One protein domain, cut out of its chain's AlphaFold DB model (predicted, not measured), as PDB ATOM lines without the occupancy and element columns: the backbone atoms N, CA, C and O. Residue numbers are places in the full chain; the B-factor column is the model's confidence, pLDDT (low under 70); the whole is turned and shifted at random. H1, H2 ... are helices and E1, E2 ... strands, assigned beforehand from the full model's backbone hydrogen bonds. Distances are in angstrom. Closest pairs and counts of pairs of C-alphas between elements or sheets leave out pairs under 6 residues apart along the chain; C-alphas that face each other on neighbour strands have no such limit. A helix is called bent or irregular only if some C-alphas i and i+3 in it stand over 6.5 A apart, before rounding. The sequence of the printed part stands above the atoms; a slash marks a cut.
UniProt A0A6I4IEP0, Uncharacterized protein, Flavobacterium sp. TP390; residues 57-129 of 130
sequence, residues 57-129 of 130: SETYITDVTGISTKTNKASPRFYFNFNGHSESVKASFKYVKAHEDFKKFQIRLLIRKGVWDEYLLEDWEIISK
ATOM      1  N   SER A  57     185.086 299.564 150.514       87.62
ATOM      2  CA  SER A  57     184.068 300.536 150.888       87.62
ATOM      3  C   SER A  57     183.950 300.604 152.406       87.62
ATOM      4  O   SER A  57     183.787 299.587 153.082       87.62
ATOM      5  N   GLU A  58     184.012 301.815 152.935       88.25
ATOM      6  CA  GLU A  58     183.817 302.116 154.342       88.25
ATOM      7  C   GLU A  58     182.419 302.695 154.541       88.25
ATOM      8  O   GLU A  58     181.903 303.453 153.717       88.25
ATOM      9  N   THR A  59     181.786 302.317 155.647       90.06
ATOM     10  CA  THR A  59     180.480 302.851 156.029       90.06
ATOM     11  C   THR A  59     180.672 303.938 157.073       90.06
ATOM     12  O   THR A  59     181.200 303.675 158.151       90.06
ATOM     13  N   TYR A  60     180.202 305.143 156.772       90.69
ATOM     14  CA  TYR A  60     180.206 306.268 157.697       90.69
ATOM     15  C   TYR A  60     178.774 306.641 158.067       90.69
ATOM     16  O   TYR A  60     177.950 306.885 157.190       90.69
ATOM     17  N   ILE A  61     178.464 306.678 159.361       91.75
ATOM     18  CA  ILE A  61     177.132 307.032 159.859       91.75
ATOM     19  C   ILE A  61     177.249 308.333 160.637       91.75
ATOM     20  O   ILE A  61     178.070 308.446 161.545       91.75
ATOM     21  N   THR A  62     176.425 309.310 160.279       93.06
ATOM     22  CA  THR A  62     176.404 310.612 160.941       93.06
ATOM     23  C   THR A  62     174.990 311.156 161.025       93.06
ATOM     24  O   THR A  62     174.079 310.734 160.309       93.06
ATOM     25  N   ASP A  63     174.797 312.095 161.937       92.50
ATOM     26  CA  ASP A  63     173.508 312.715 162.166       92.50
ATOM     27  C   ASP A  63     173.167 313.701 161.046       92.50
ATOM     28  O   ASP A  63     174.012 314.475 160.582       92.50
ATOM     29  N   VAL A  64     171.895 313.715 160.646       91.31
ATOM     30  CA  VAL A  64     171.387 314.770 159.770       91.31
ATOM     31  C   VAL A  64     171.339 316.069 160.573       91.31
ATOM     32  O   VAL A  64     170.670 316.159 161.603       91.31
ATOM     33  N   THR A  65     172.050 317.088 160.105       91.88
ATOM     34  CA  THR A  65     172.126 318.405 160.756       91.88
ATOM     35  C   THR A  65     171.053 319.361 160.250       91.88
ATOM     36  O   THR A  65     170.678 320.298 160.954       91.88
ATOM     37  N   GLY A  66     170.508 319.115 159.056       89.06
ATOM     38  CA  GLY A  66     169.413 319.906 158.517       89.06
ATOM     39  C   GLY A  66     168.864 319.381 157.198       89.06
ATOM     40  O   GLY A  66     169.408 318.471 156.573       89.06
ATOM     41  N   ILE A  67     167.774 320.000 156.758       89.06
ATOM     42  CA  ILE A  67     167.084 319.685 155.511       89.06
ATOM     43  C   ILE A  67     166.781 320.978 154.751       89.06
ATOM     44  O   ILE A  67     166.379 321.979 155.339       89.06
ATOM     45  N   SER A  68     166.909 320.941 153.423       86.69
ATOM     46  CA  SER A  68     166.359 321.968 152.534       86.69
ATOM     47  C   SER A  68     165.307 321.367 151.614       86.69
ATOM     48  O   SER A  68     165.588 320.448 150.847       86.69
ATOM     49  N   THR A  69     164.104 321.936 151.659       77.81
ATOM     50  CA  THR A  69     162.957 321.602 150.799       77.81
ATOM     51  C   THR A  69     162.671 322.682 149.751       77.81
ATOM     52  O   THR A  69     161.602 322.665 149.146       77.81
ATOM     53  N   LYS A  70     163.592 323.642 149.529       69.81
ATOM     54  CA  LYS A  70     163.316 324.848 148.721       69.81
ATOM     55  C   LYS A  70     162.667 324.514 147.372       69.81
ATOM     56  O   LYS A  70     163.250 323.863 146.515       69.81
ATOM     57  N   THR A  71     161.477 325.066 147.174       57.25
ATOM     58  CA  THR A  71     160.539 324.780 146.081       57.25
ATOM     59  C   THR A  71     160.891 325.428 144.740       57.25
ATOM     60  O   THR A  71     160.239 325.128 143.747       57.25
ATOM     61  N   ASN A  72     161.908 326.296 144.665       53.34
ATOM     62  CA  ASN A  72     162.063 327.208 143.526       53.34
ATOM     63  C   ASN A  72     163.464 327.189 142.880       53.34
ATOM     64  O   ASN A  72     164.141 328.208 142.839       53.34
ATOM     65  N   LYS A  73     163.868 326.034 142.320       56.69
ATOM     66  CA  LYS A  73     165.114 325.756 141.540       56.69
ATOM     67  C   LYS A  73     166.286 325.107 142.292       56.69
ATOM     68  O   LYS A  73     167.283 324.768 141.660       56.69
ATOM     69  N   ALA A  74     166.188 324.875 143.599       66.12
ATOM     70  CA  ALA A  74     167.192 324.096 144.327       66.12
ATOM     71  C   ALA A  74     166.697 322.659 144.523       66.12
ATOM     72  O   ALA A  74     165.592 322.452 145.014       66.12
ATOM     73  N   SER A  75     167.512 321.663 144.163       77.44
ATOM     74  CA  SER A  75     167.226 320.273 144.531       77.44
ATOM     75  C   SER A  75     167.132 320.171 146.059       77.44
ATOM     76  O   SER A  75     167.994 320.752 146.733       77.44
ATOM     77  N   PRO A  76     166.133 319.458 146.603       87.12
ATOM     78  CA  PRO A  76     166.065 319.160 148.025       87.12
ATOM     79  C   PRO A  76     167.331 318.445 148.495       87.12
ATOM     80  O   PRO A  76     167.940 317.685 147.735       87.12
ATOM     81  N   ARG A  77     167.765 318.730 149.723       90.25
ATOM     82  CA  ARG A  77     169.038 318.231 150.257       90.25
ATOM     83  C   ARG A  77     168.940 317.866 151.727       90.25
ATOM     84  O   ARG A  77     168.246 318.554 152.477       90.25
ATOM     85  N   PHE A  78     169.708 316.855 152.117       89.81
ATOM     86  CA  PHE A  78     170.078 316.609 153.508       89.81
ATOM     87  C   PHE A  78     171.457 317.194 153.764       89.81
ATOM     88  O   PHE A  78     172.343 317.065 152.920       89.81
ATOM     89  N   TYR A  79     171.617 317.821 154.920       92.06
ATOM     90  CA  TYR A  79     172.881 318.346 155.411       92.06
ATOM     91  C   TYR A  79     173.379 317.468 156.549       92.06
ATOM     92  O   TYR A  79     172.579 316.974 157.346       92.06
ATOM     93  N   PHE A  80     174.687 317.268 156.611       93.44
ATOM     94  CA  PHE A  80     175.344 316.468 157.637       93.44
ATOM     95  C   PHE A  80     176.785 316.935 157.827       93.44
ATOM     96  O   PHE A  80     177.331 317.644 156.983       93.44
ATOM     97  N   ASN A  81     177.406 316.528 158.932       92.19
ATOM     98  CA  ASN A  81     178.821 316.791 159.169       92.19
ATOM     99  C   ASN A  81     179.661 315.581 158.754       92.19
ATOM    100  O   ASN A  81     179.394 314.461 159.194       92.19
ATOM    101  N   PHE A  82     180.691 315.824 157.947       90.00
ATOM    102  CA  PHE A  82     181.662 314.834 157.491       90.00
ATOM    103  C   PHE A  82     183.075 315.412 157.634       90.00
ATOM    104  O   PHE A  82     183.352 316.494 157.124       90.00
ATOM    105  N   ASN A  83     183.953 314.735 158.383       86.12
ATOM    106  CA  ASN A  83     185.313 315.213 158.689       86.12
ATOM    107  C   ASN A  83     185.389 316.683 159.163       86.12
ATOM    108  O   ASN A  83     186.291 317.425 158.795       86.12
ATOM    109  N   GLY A  84     184.430 317.123 159.986       85.69
ATOM    110  CA  GLY A  84     184.395 318.496 160.515       85.69
ATOM    111  C   GLY A  84     183.867 319.555 159.540       85.69
ATOM    112  O   GLY A  84     183.774 320.724 159.911       85.69
ATOM    113  N   HIS A  85     183.462 319.159 158.331       88.19
ATOM    114  CA  HIS A  85     182.858 320.032 157.330       88.19
ATOM    115  C   HIS A  85     181.363 319.747 157.170       88.19
ATOM    116  O   HIS A  85     180.912 318.608 157.297       88.19
ATOM    117  N   SER A  86     180.584 320.797 156.897       90.50
ATOM    118  CA  SER A  86     179.162 320.666 156.575       90.50
ATOM    119  C   SER A  86     179.013 320.280 155.107       90.50
ATOM    120  O   SER A  86     179.246 321.102 154.224       90.50
ATOM    121  N   GLU A  87     178.542 319.066 154.864       92.19
ATOM    122  CA  GLU A  87     178.318 318.500 153.538       92.19
ATOM    123  C   GLU A  87     176.827 318.327 153.241       92.19
ATOM    124  O   GLU A  87     175.967 318.473 154.118       92.19
ATOM    125  N   SER A  88     176.496 318.055 151.974       91.56
ATOM    126  CA  SER A  88     175.105 317.810 151.585       91.56
ATOM    127  C   SER A  88     174.940 316.803 150.456       91.56
ATOM    128  O   SER A  88     175.673 316.823 149.469       91.56
ATOM    129  N   VAL A  89     173.892 315.982 150.554       90.44
ATOM    130  CA  VAL A  89     173.453 315.080 149.480       90.44
ATOM    131  C   VAL A  89     172.134 315.559 148.897       90.44
ATOM    132  O   VAL A  89     171.254 316.057 149.604       90.44
ATOM    133  N   LYS A  90     171.990 315.424 147.577       89.69
ATOM    134  CA  LYS A  90     170.741 315.738 146.878       89.69
ATOM    135  C   LYS A  90     169.769 314.579 147.021       89.69
ATOM    136  O   LYS A  90     170.137 313.436 146.790       89.69
ATOM    137  N   ALA A  91     168.516 314.900 147.297       86.31
ATOM    138  CA  ALA A  91     167.442 313.935 147.446       86.31
ATOM    139  C   ALA A  91     166.194 314.389 146.682       86.31
ATOM    140  O   ALA A  91     166.033 315.562 146.330       86.31
ATOM    141  N   SER A  92     165.286 313.450 146.416       85.06
ATOM    142  CA  SER A  92     163.990 313.803 145.838       85.06
ATOM    143  C   SER A  92     163.122 314.524 146.872       85.06
ATOM    144  O   SER A  92     163.196 314.253 148.069       85.06
ATOM    145  N   PHE A  93     162.244 315.417 146.411       83.50
ATOM    146  CA  PHE A  93     161.344 316.156 147.301       83.50
ATOM    147  C   PHE A  93     160.461 315.230 148.146       83.50
ATOM    148  O   PHE A  93     160.295 315.460 149.340       83.50
ATOM    149  N   LYS A  94     159.938 314.152 147.544       83.25
ATOM    150  CA  LYS A  94     159.132 313.145 148.251       83.25
ATOM    151  C   LYS A  94     159.921 312.490 149.382       83.25
ATOM    152  O   LYS A  94     159.395 312.325 150.475       83.25
ATOM    153  N   TYR A  95     161.179 312.152 149.111       83.69
ATOM    154  CA  TYR A  95     162.043 311.476 150.069       83.69
ATOM    155  C   TYR A  95     162.432 312.396 151.230       83.69
ATOM    156  O   TYR A  95     162.347 311.992 152.382       83.69
ATOM    157  N   VAL A  96     162.742 313.665 150.949       82.38
ATOM    158  CA  VAL A  96     162.996 314.669 151.992       82.38
ATOM    159  C   VAL A  96     161.758 314.923 152.850       82.38
ATOM    160  O   VAL A  96     161.855 314.952 154.072       82.38
ATOM    161  N   LYS A  97     160.581 315.054 152.228       82.56
ATOM    162  CA  LYS A  97     159.318 315.274 152.943       82.56
ATOM    163  C   LYS A  97     158.946 314.099 153.857       82.56
ATOM    164  O   LYS A  97     158.378 314.315 154.917       82.56
ATOM    165  N   ALA A  98     159.286 312.867 153.479       82.88
ATOM    166  CA  ALA A  98     159.086 311.699 154.341       82.88
ATOM    167  C   ALA A  98     159.978 311.711 155.601       82.88
ATOM    168  O   ALA A  98     159.664 311.029 156.571       82.88
ATOM    169  N   HIS A  99     161.051 312.505 155.600       84.50
ATOM    170  CA  HIS A  99     162.050 312.587 156.670       84.50
ATOM    171  C   HIS A  99     162.126 313.998 157.274       84.50
ATOM    172  O   HIS A  99     163.181 314.425 157.735       84.50
ATOM    173  N   GLU A 100     161.013 314.739 157.256       80.19
ATOM    174  CA  GLU A 100     160.946 316.144 157.687       80.19
ATOM    175  C   GLU A 100     161.371 316.327 159.159       80.19
ATOM    176  O   GLU A 100     162.024 317.312 159.504       80.19
ATOM    177  N   ASP A 101     161.112 315.323 160.008       84.75
ATOM    178  CA  ASP A 101     161.662 315.218 161.367       84.75
ATOM    179  C   ASP A 101     163.082 314.622 161.359       84.75
ATOM    180  O   ASP A 101     163.347 313.528 161.861       84.75
ATOM    181  N   PHE A 102     164.012 315.359 160.749       83.75
ATOM    182  CA  PHE A 102     165.388 314.921 160.492       83.75
ATOM    183  C   PHE A 102     166.175 314.498 161.738       83.75
ATOM    184  O   PHE A 102     167.130 313.734 161.634       83.75
ATOM    185  N   LYS A 103     165.774 314.957 162.928       87.81
ATOM    186  CA  LYS A 103     166.451 314.641 164.195       87.81
ATOM    187  C   LYS A 103     166.380 313.157 164.553       87.81
ATOM    188  O   LYS A 103     167.254 312.672 165.270       87.81
ATOM    189  N   LYS A 104     165.365 312.450 164.047       88.62
ATOM    190  CA  LYS A 104     165.167 311.005 164.235       88.62
ATOM    191  C   LYS A 104     165.946 310.156 163.241       88.62
ATOM    192  O   LYS A 104     165.799 308.939 163.251       88.62
ATOM    193  N   PHE A 105     166.751 310.769 162.379       89.19
ATOM    194  CA  PHE A 105     167.416 310.070 161.295       89.19
ATOM    195  C   PHE A 105     168.921 310.335 161.269       89.19
ATOM    196  O   PHE A 105     169.419 311.380 161.694       89.19
ATOM    197  N   GLN A 106     169.644 309.350 160.757       92.31
ATOM    198  CA  GLN A 106     171.060 309.400 160.429       92.31
ATOM    199  C   GLN A 106     171.223 309.174 158.937       92.31
ATOM    200  O   GLN A 106     170.415 308.492 158.310       92.31
ATOM    201  N   ILE A 107     172.283 309.734 158.376       92.50
ATOM    202  CA  ILE A 107     172.721 309.394 157.035       92.50
ATOM    203  C   ILE A 107     173.845 308.370 157.136       92.50
ATOM    204  O   ILE A 107     174.840 308.578 157.833       92.50
ATOM    205  N   ARG A 108     173.664 307.245 156.449       93.44
ATOM    206  CA  ARG A 108     174.713 306.270 156.191       93.44
ATOM    207  C   ARG A 108     175.298 306.580 154.822       93.44
ATOM    208  O   ARG A 108     174.581 306.593 153.830       93.44
ATOM    209  N   LEU A 109     176.596 306.821 154.784       92.50
ATOM    210  CA  LEU A 109     177.379 307.018 153.576       92.50
ATOM    211  C   LEU A 109     178.212 305.765 153.341       92.50
ATOM    212  O   LEU A 109     178.897 305.296 154.253       92.50
ATOM    213  N   LEU A 110     178.178 305.251 152.120       92.44
ATOM    214  CA  LEU A 110     179.138 304.276 151.636       92.44
ATOM    215  C   LEU A 110     180.200 305.040 150.848       92.44
ATOM    216  O   LEU A 110     179.904 305.637 149.811       92.44
ATOM    217  N   ILE A 111     181.420 305.071 151.370       90.81
ATOM    218  CA  ILE A 111     182.517 305.868 150.819       90.81
ATOM    219  C   ILE A 111     183.729 304.996 150.530       90.81
ATOM    220  O   ILE A 111     183.975 304.004 151.209       90.81
ATOM    221  N   ARG A 112     184.538 305.399 149.554       88.50
ATOM    222  CA  ARG A 112     185.879 304.848 149.349       88.50
ATOM    223  C   ARG A 112     186.922 305.922 149.531       88.50
ATOM    224  O   ARG A 112     186.786 307.019 148.986       88.50
ATOM    225  N   LYS A 113     187.980 305.599 150.266       84.38
ATOM    226  CA  LYS A 113     189.080 306.528 150.469       84.38
ATOM    227  C   LYS A 113     189.927 306.624 149.188       84.38
ATOM    228  O   LYS A 113     190.286 305.641 148.544       84.38
ATOM    229  N   GLY A 114     190.166 307.853 148.759       78.81
ATOM    230  CA  GLY A 114     191.014 308.209 147.632       78.81
ATOM    231  C   GLY A 114     192.440 308.516 148.081       78.81
ATOM    232  O   GLY A 114     192.920 308.035 149.112       78.81
ATOM    233  N   VAL A 115     193.149 309.321 147.291       77.19
ATOM    234  CA  VAL A 115     194.456 309.870 147.681       77.19
ATOM    235  C   VAL A 115     194.232 311.167 148.456       77.19
ATOM    236  O   VAL A 115     193.350 311.937 148.102       77.19
ATOM    237  N   TRP A 116     195.047 311.409 149.487       72.88
ATOM    238  CA  TRP A 116     195.070 312.670 150.252       72.88
ATOM    239  C   TRP A 116     193.732 313.057 150.894       72.88
ATOM    240  O   TRP A 116     193.276 314.186 150.759       72.88
ATOM    241  N   ASP A 117     193.113 312.108 151.600       75.69
ATOM    242  CA  ASP A 117     191.852 312.317 152.334       75.69
ATOM    243  C   ASP A 117     190.697 312.849 151.465       75.69
ATOM    244  O   ASP A 117     189.709 313.377 151.969       75.69
ATOM    245  N   GLU A 118     190.786 312.652 150.149       78.50
ATOM    246  CA  GLU A 118     189.632 312.717 149.267       78.50
ATOM    247  C   GLU A 118     188.808 311.435 149.410       78.50
ATOM    248  O   GLU A 118     189.354 310.338 149.563       78.50
ATOM    249  N   TYR A 119     187.486 311.562 149.339       83.44
ATOM    250  CA  TYR A 119     186.559 310.443 149.467       83.44
ATOM    251  C   TYR A 119     185.634 310.394 148.260       83.44
ATOM    252  O   TYR A 119     185.095 311.412 147.824       83.44
ATOM    253  N   LEU A 120     185.431 309.193 147.733       84.75
ATOM    254  CA  LEU A 120     184.450 308.932 146.695       84.75
ATOM    255  C   LEU A 120     183.165 308.428 147.351       84.75
ATOM    256  O   LEU A 120     183.178 307.375 147.986       84.75
ATOM    257  N   LEU A 121     182.068 309.168 147.195       87.81
ATOM    258  CA  LEU A 121     180.746 308.714 147.620       87.81
ATOM    259  C   LEU A 121     180.222 307.677 146.622       87.81
ATOM    260  O   LEU A 121     180.027 308.000 145.450       87.81
ATOM    261  N   GLU A 122     179.992 306.450 147.082       87.75
ATOM    262  CA  GLU A 122     179.385 305.389 146.273       87.75
ATOM    263  C   GLU A 122     177.870 305.388 146.392       87.75
ATOM    264  O   GLU A 122     177.169 305.369 145.383       87.75
ATOM    265  N   ASP A 123     177.379 305.413 147.627       90.62
ATOM    266  CA  ASP A 123     175.957 305.372 147.920       90.62
ATOM    267  C   ASP A 123     175.659 306.085 149.238       90.62
ATOM    268  O   ASP A 123     176.547 306.324 150.063       90.62
ATOM    269  N   TRP A 124     174.398 306.445 149.436       93.25
ATOM    270  CA  TRP A 124     173.930 307.008 150.686       93.25
ATOM    271  C   TRP A 124     172.479 306.617 150.951       93.25
ATOM    272  O   TRP A 124     171.638 306.589 150.056       93.25
ATOM    273  N   GLU A 125     172.169 306.387 152.220       92.88
ATOM    274  CA  GLU A 125     170.814 306.095 152.675       92.88
ATOM    275  C   GLU A 125     170.510 306.820 153.984       92.88
ATOM    276  O   GLU A 125     171.403 307.107 154.786       92.88
ATOM    277  N   ILE A 126     169.234 307.126 154.210       90.75
ATOM    278  CA  ILE A 126     168.760 307.629 155.496       90.75
ATOM    279  C   ILE A 126     168.251 306.449 156.321       90.75
ATOM    280  O   ILE A 126     167.403 305.685 155.867       90.75
ATOM    281  N   ILE A 127     168.755 306.327 157.546       92.00
ATOM    282  CA  ILE A 127     168.364 305.303 158.519       92.00
ATOM    283  C   ILE A 127     167.748 305.968 159.750       92.00
ATOM    284  O   ILE A 127     168.117 307.084 160.118       92.00
ATOM    285  N   SER A 128     166.793 305.308 160.401       87.19
ATOM    286  CA  SER A 128     166.243 305.785 161.673       87.19
ATOM    287  C   SER A 128     167.276 305.657 162.791       87.19
ATOM    288  O   SER A 128     167.937 304.624 162.907       87.19
ATOM    289  N   LYS A 129     167.372 306.682 163.640       85.00
ATOM    290  CA  LYS A 129     168.034 306.571 164.941       85.00
ATOM    291  C   LYS A 129     167.208 305.636 165.817       85.00
ATOM    292  O   LYS A 129     165.990 305.801 165.903       85.00
TER     293      LYS A 129
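AT A GLANCE: This is residues 57 to 129 of the 130 residues of an uncharacterized protein of Flavobacterium sp. TP390 (UniProt A0A6I4IEP0). One antiparallel sheet of five strands is folded back on itself into two leaves that face each other, E3 and E2 on one side and E4 and E5 on the other, with the long bent strand E1 as the hinge. The fold is left open between the edge strands E3 and E5, and the one short helix, H1, packs on the sheet over E2 near one end. The printed part has 73 residues, with E1, E2, E3, H1, E4 and E5 in that order along the chain; the sheet's order is E3, E2, E1, E4, E5 and the class is mostly strand. The whole is compact, with a radius of gyration of the C-alphas of 12.5 A, and spans 37 by 29 by 20 A.

IN THESE COORDINATES: E1, residues 58 to 68, is the longest strand by residues and measures 26.5 A from C-alpha 58 at (183.817, 302.116, 154.342) to C-alpha 68 at (166.359, 321.968, 152.534); it bends by 73 degrees at residue 65. E2 is residues 77 to 82, 14.9 A, and E3 is residues 85 to 90, 16.6 A. E4 is residues 105 to 113, 24.5 A. E5, residues 119 to 128, measures 24.2 A, bends by 73 degrees at residue 122 and ends with C-alpha 128 at (166.243, 305.785, 161.673). H1 is residues 93 to 98, 8.6 A.

HOW THE PARTS SIT: The pairing of E1 is staggered: residues 58 to 63 pair with E4 and residues 64 to 68 with E2. Between E1 and E4, N 60 and O 109 are within hydrogen-bond range at 2.8 A. Between E2 and E1, a hairpin, N 79 and O 66 are 2.8 A apart. E1, E2 and E3 form a meander, each strand the antiparallel neighbour of the one before. In the hairpin of E2 and E3, N 87 and O 80 are 2.8 A apart; in that of E4 and E5, N 108 and O 125 are 2.8 A apart. The leaves face each other with 14 pairs of C-alphas within 11 A; E2 and E4 come closest at the C-alphas of Phe 80 and Ile 107, 7.6 A. E3 and E5 are only just apart, closest 8.2 A. H1 is on the sheet, over E2, at a height of 8.5 A over a local plane fitted to just 6 of the sheet's C-alphas; it runs slantwise to the strands, at 40 degrees to E2 on the local plane. The closest C-alphas of H1 and E2 are those of Val 96 and Arg 77, 7.2 A. In H1 every O i to N i+4 pair is within hydrogen-bond range.

THE WHOLE: The C-alphas farthest apart are those of Thr 71 and Val 115, 37.1 A. The sheet is strongly twisted, its C-alphas up to 8.7 A off its best plane. The printed part has no cut and no long link. The mean pLDDT of the printed part is 85.5, with residues 70 to 74 under 70.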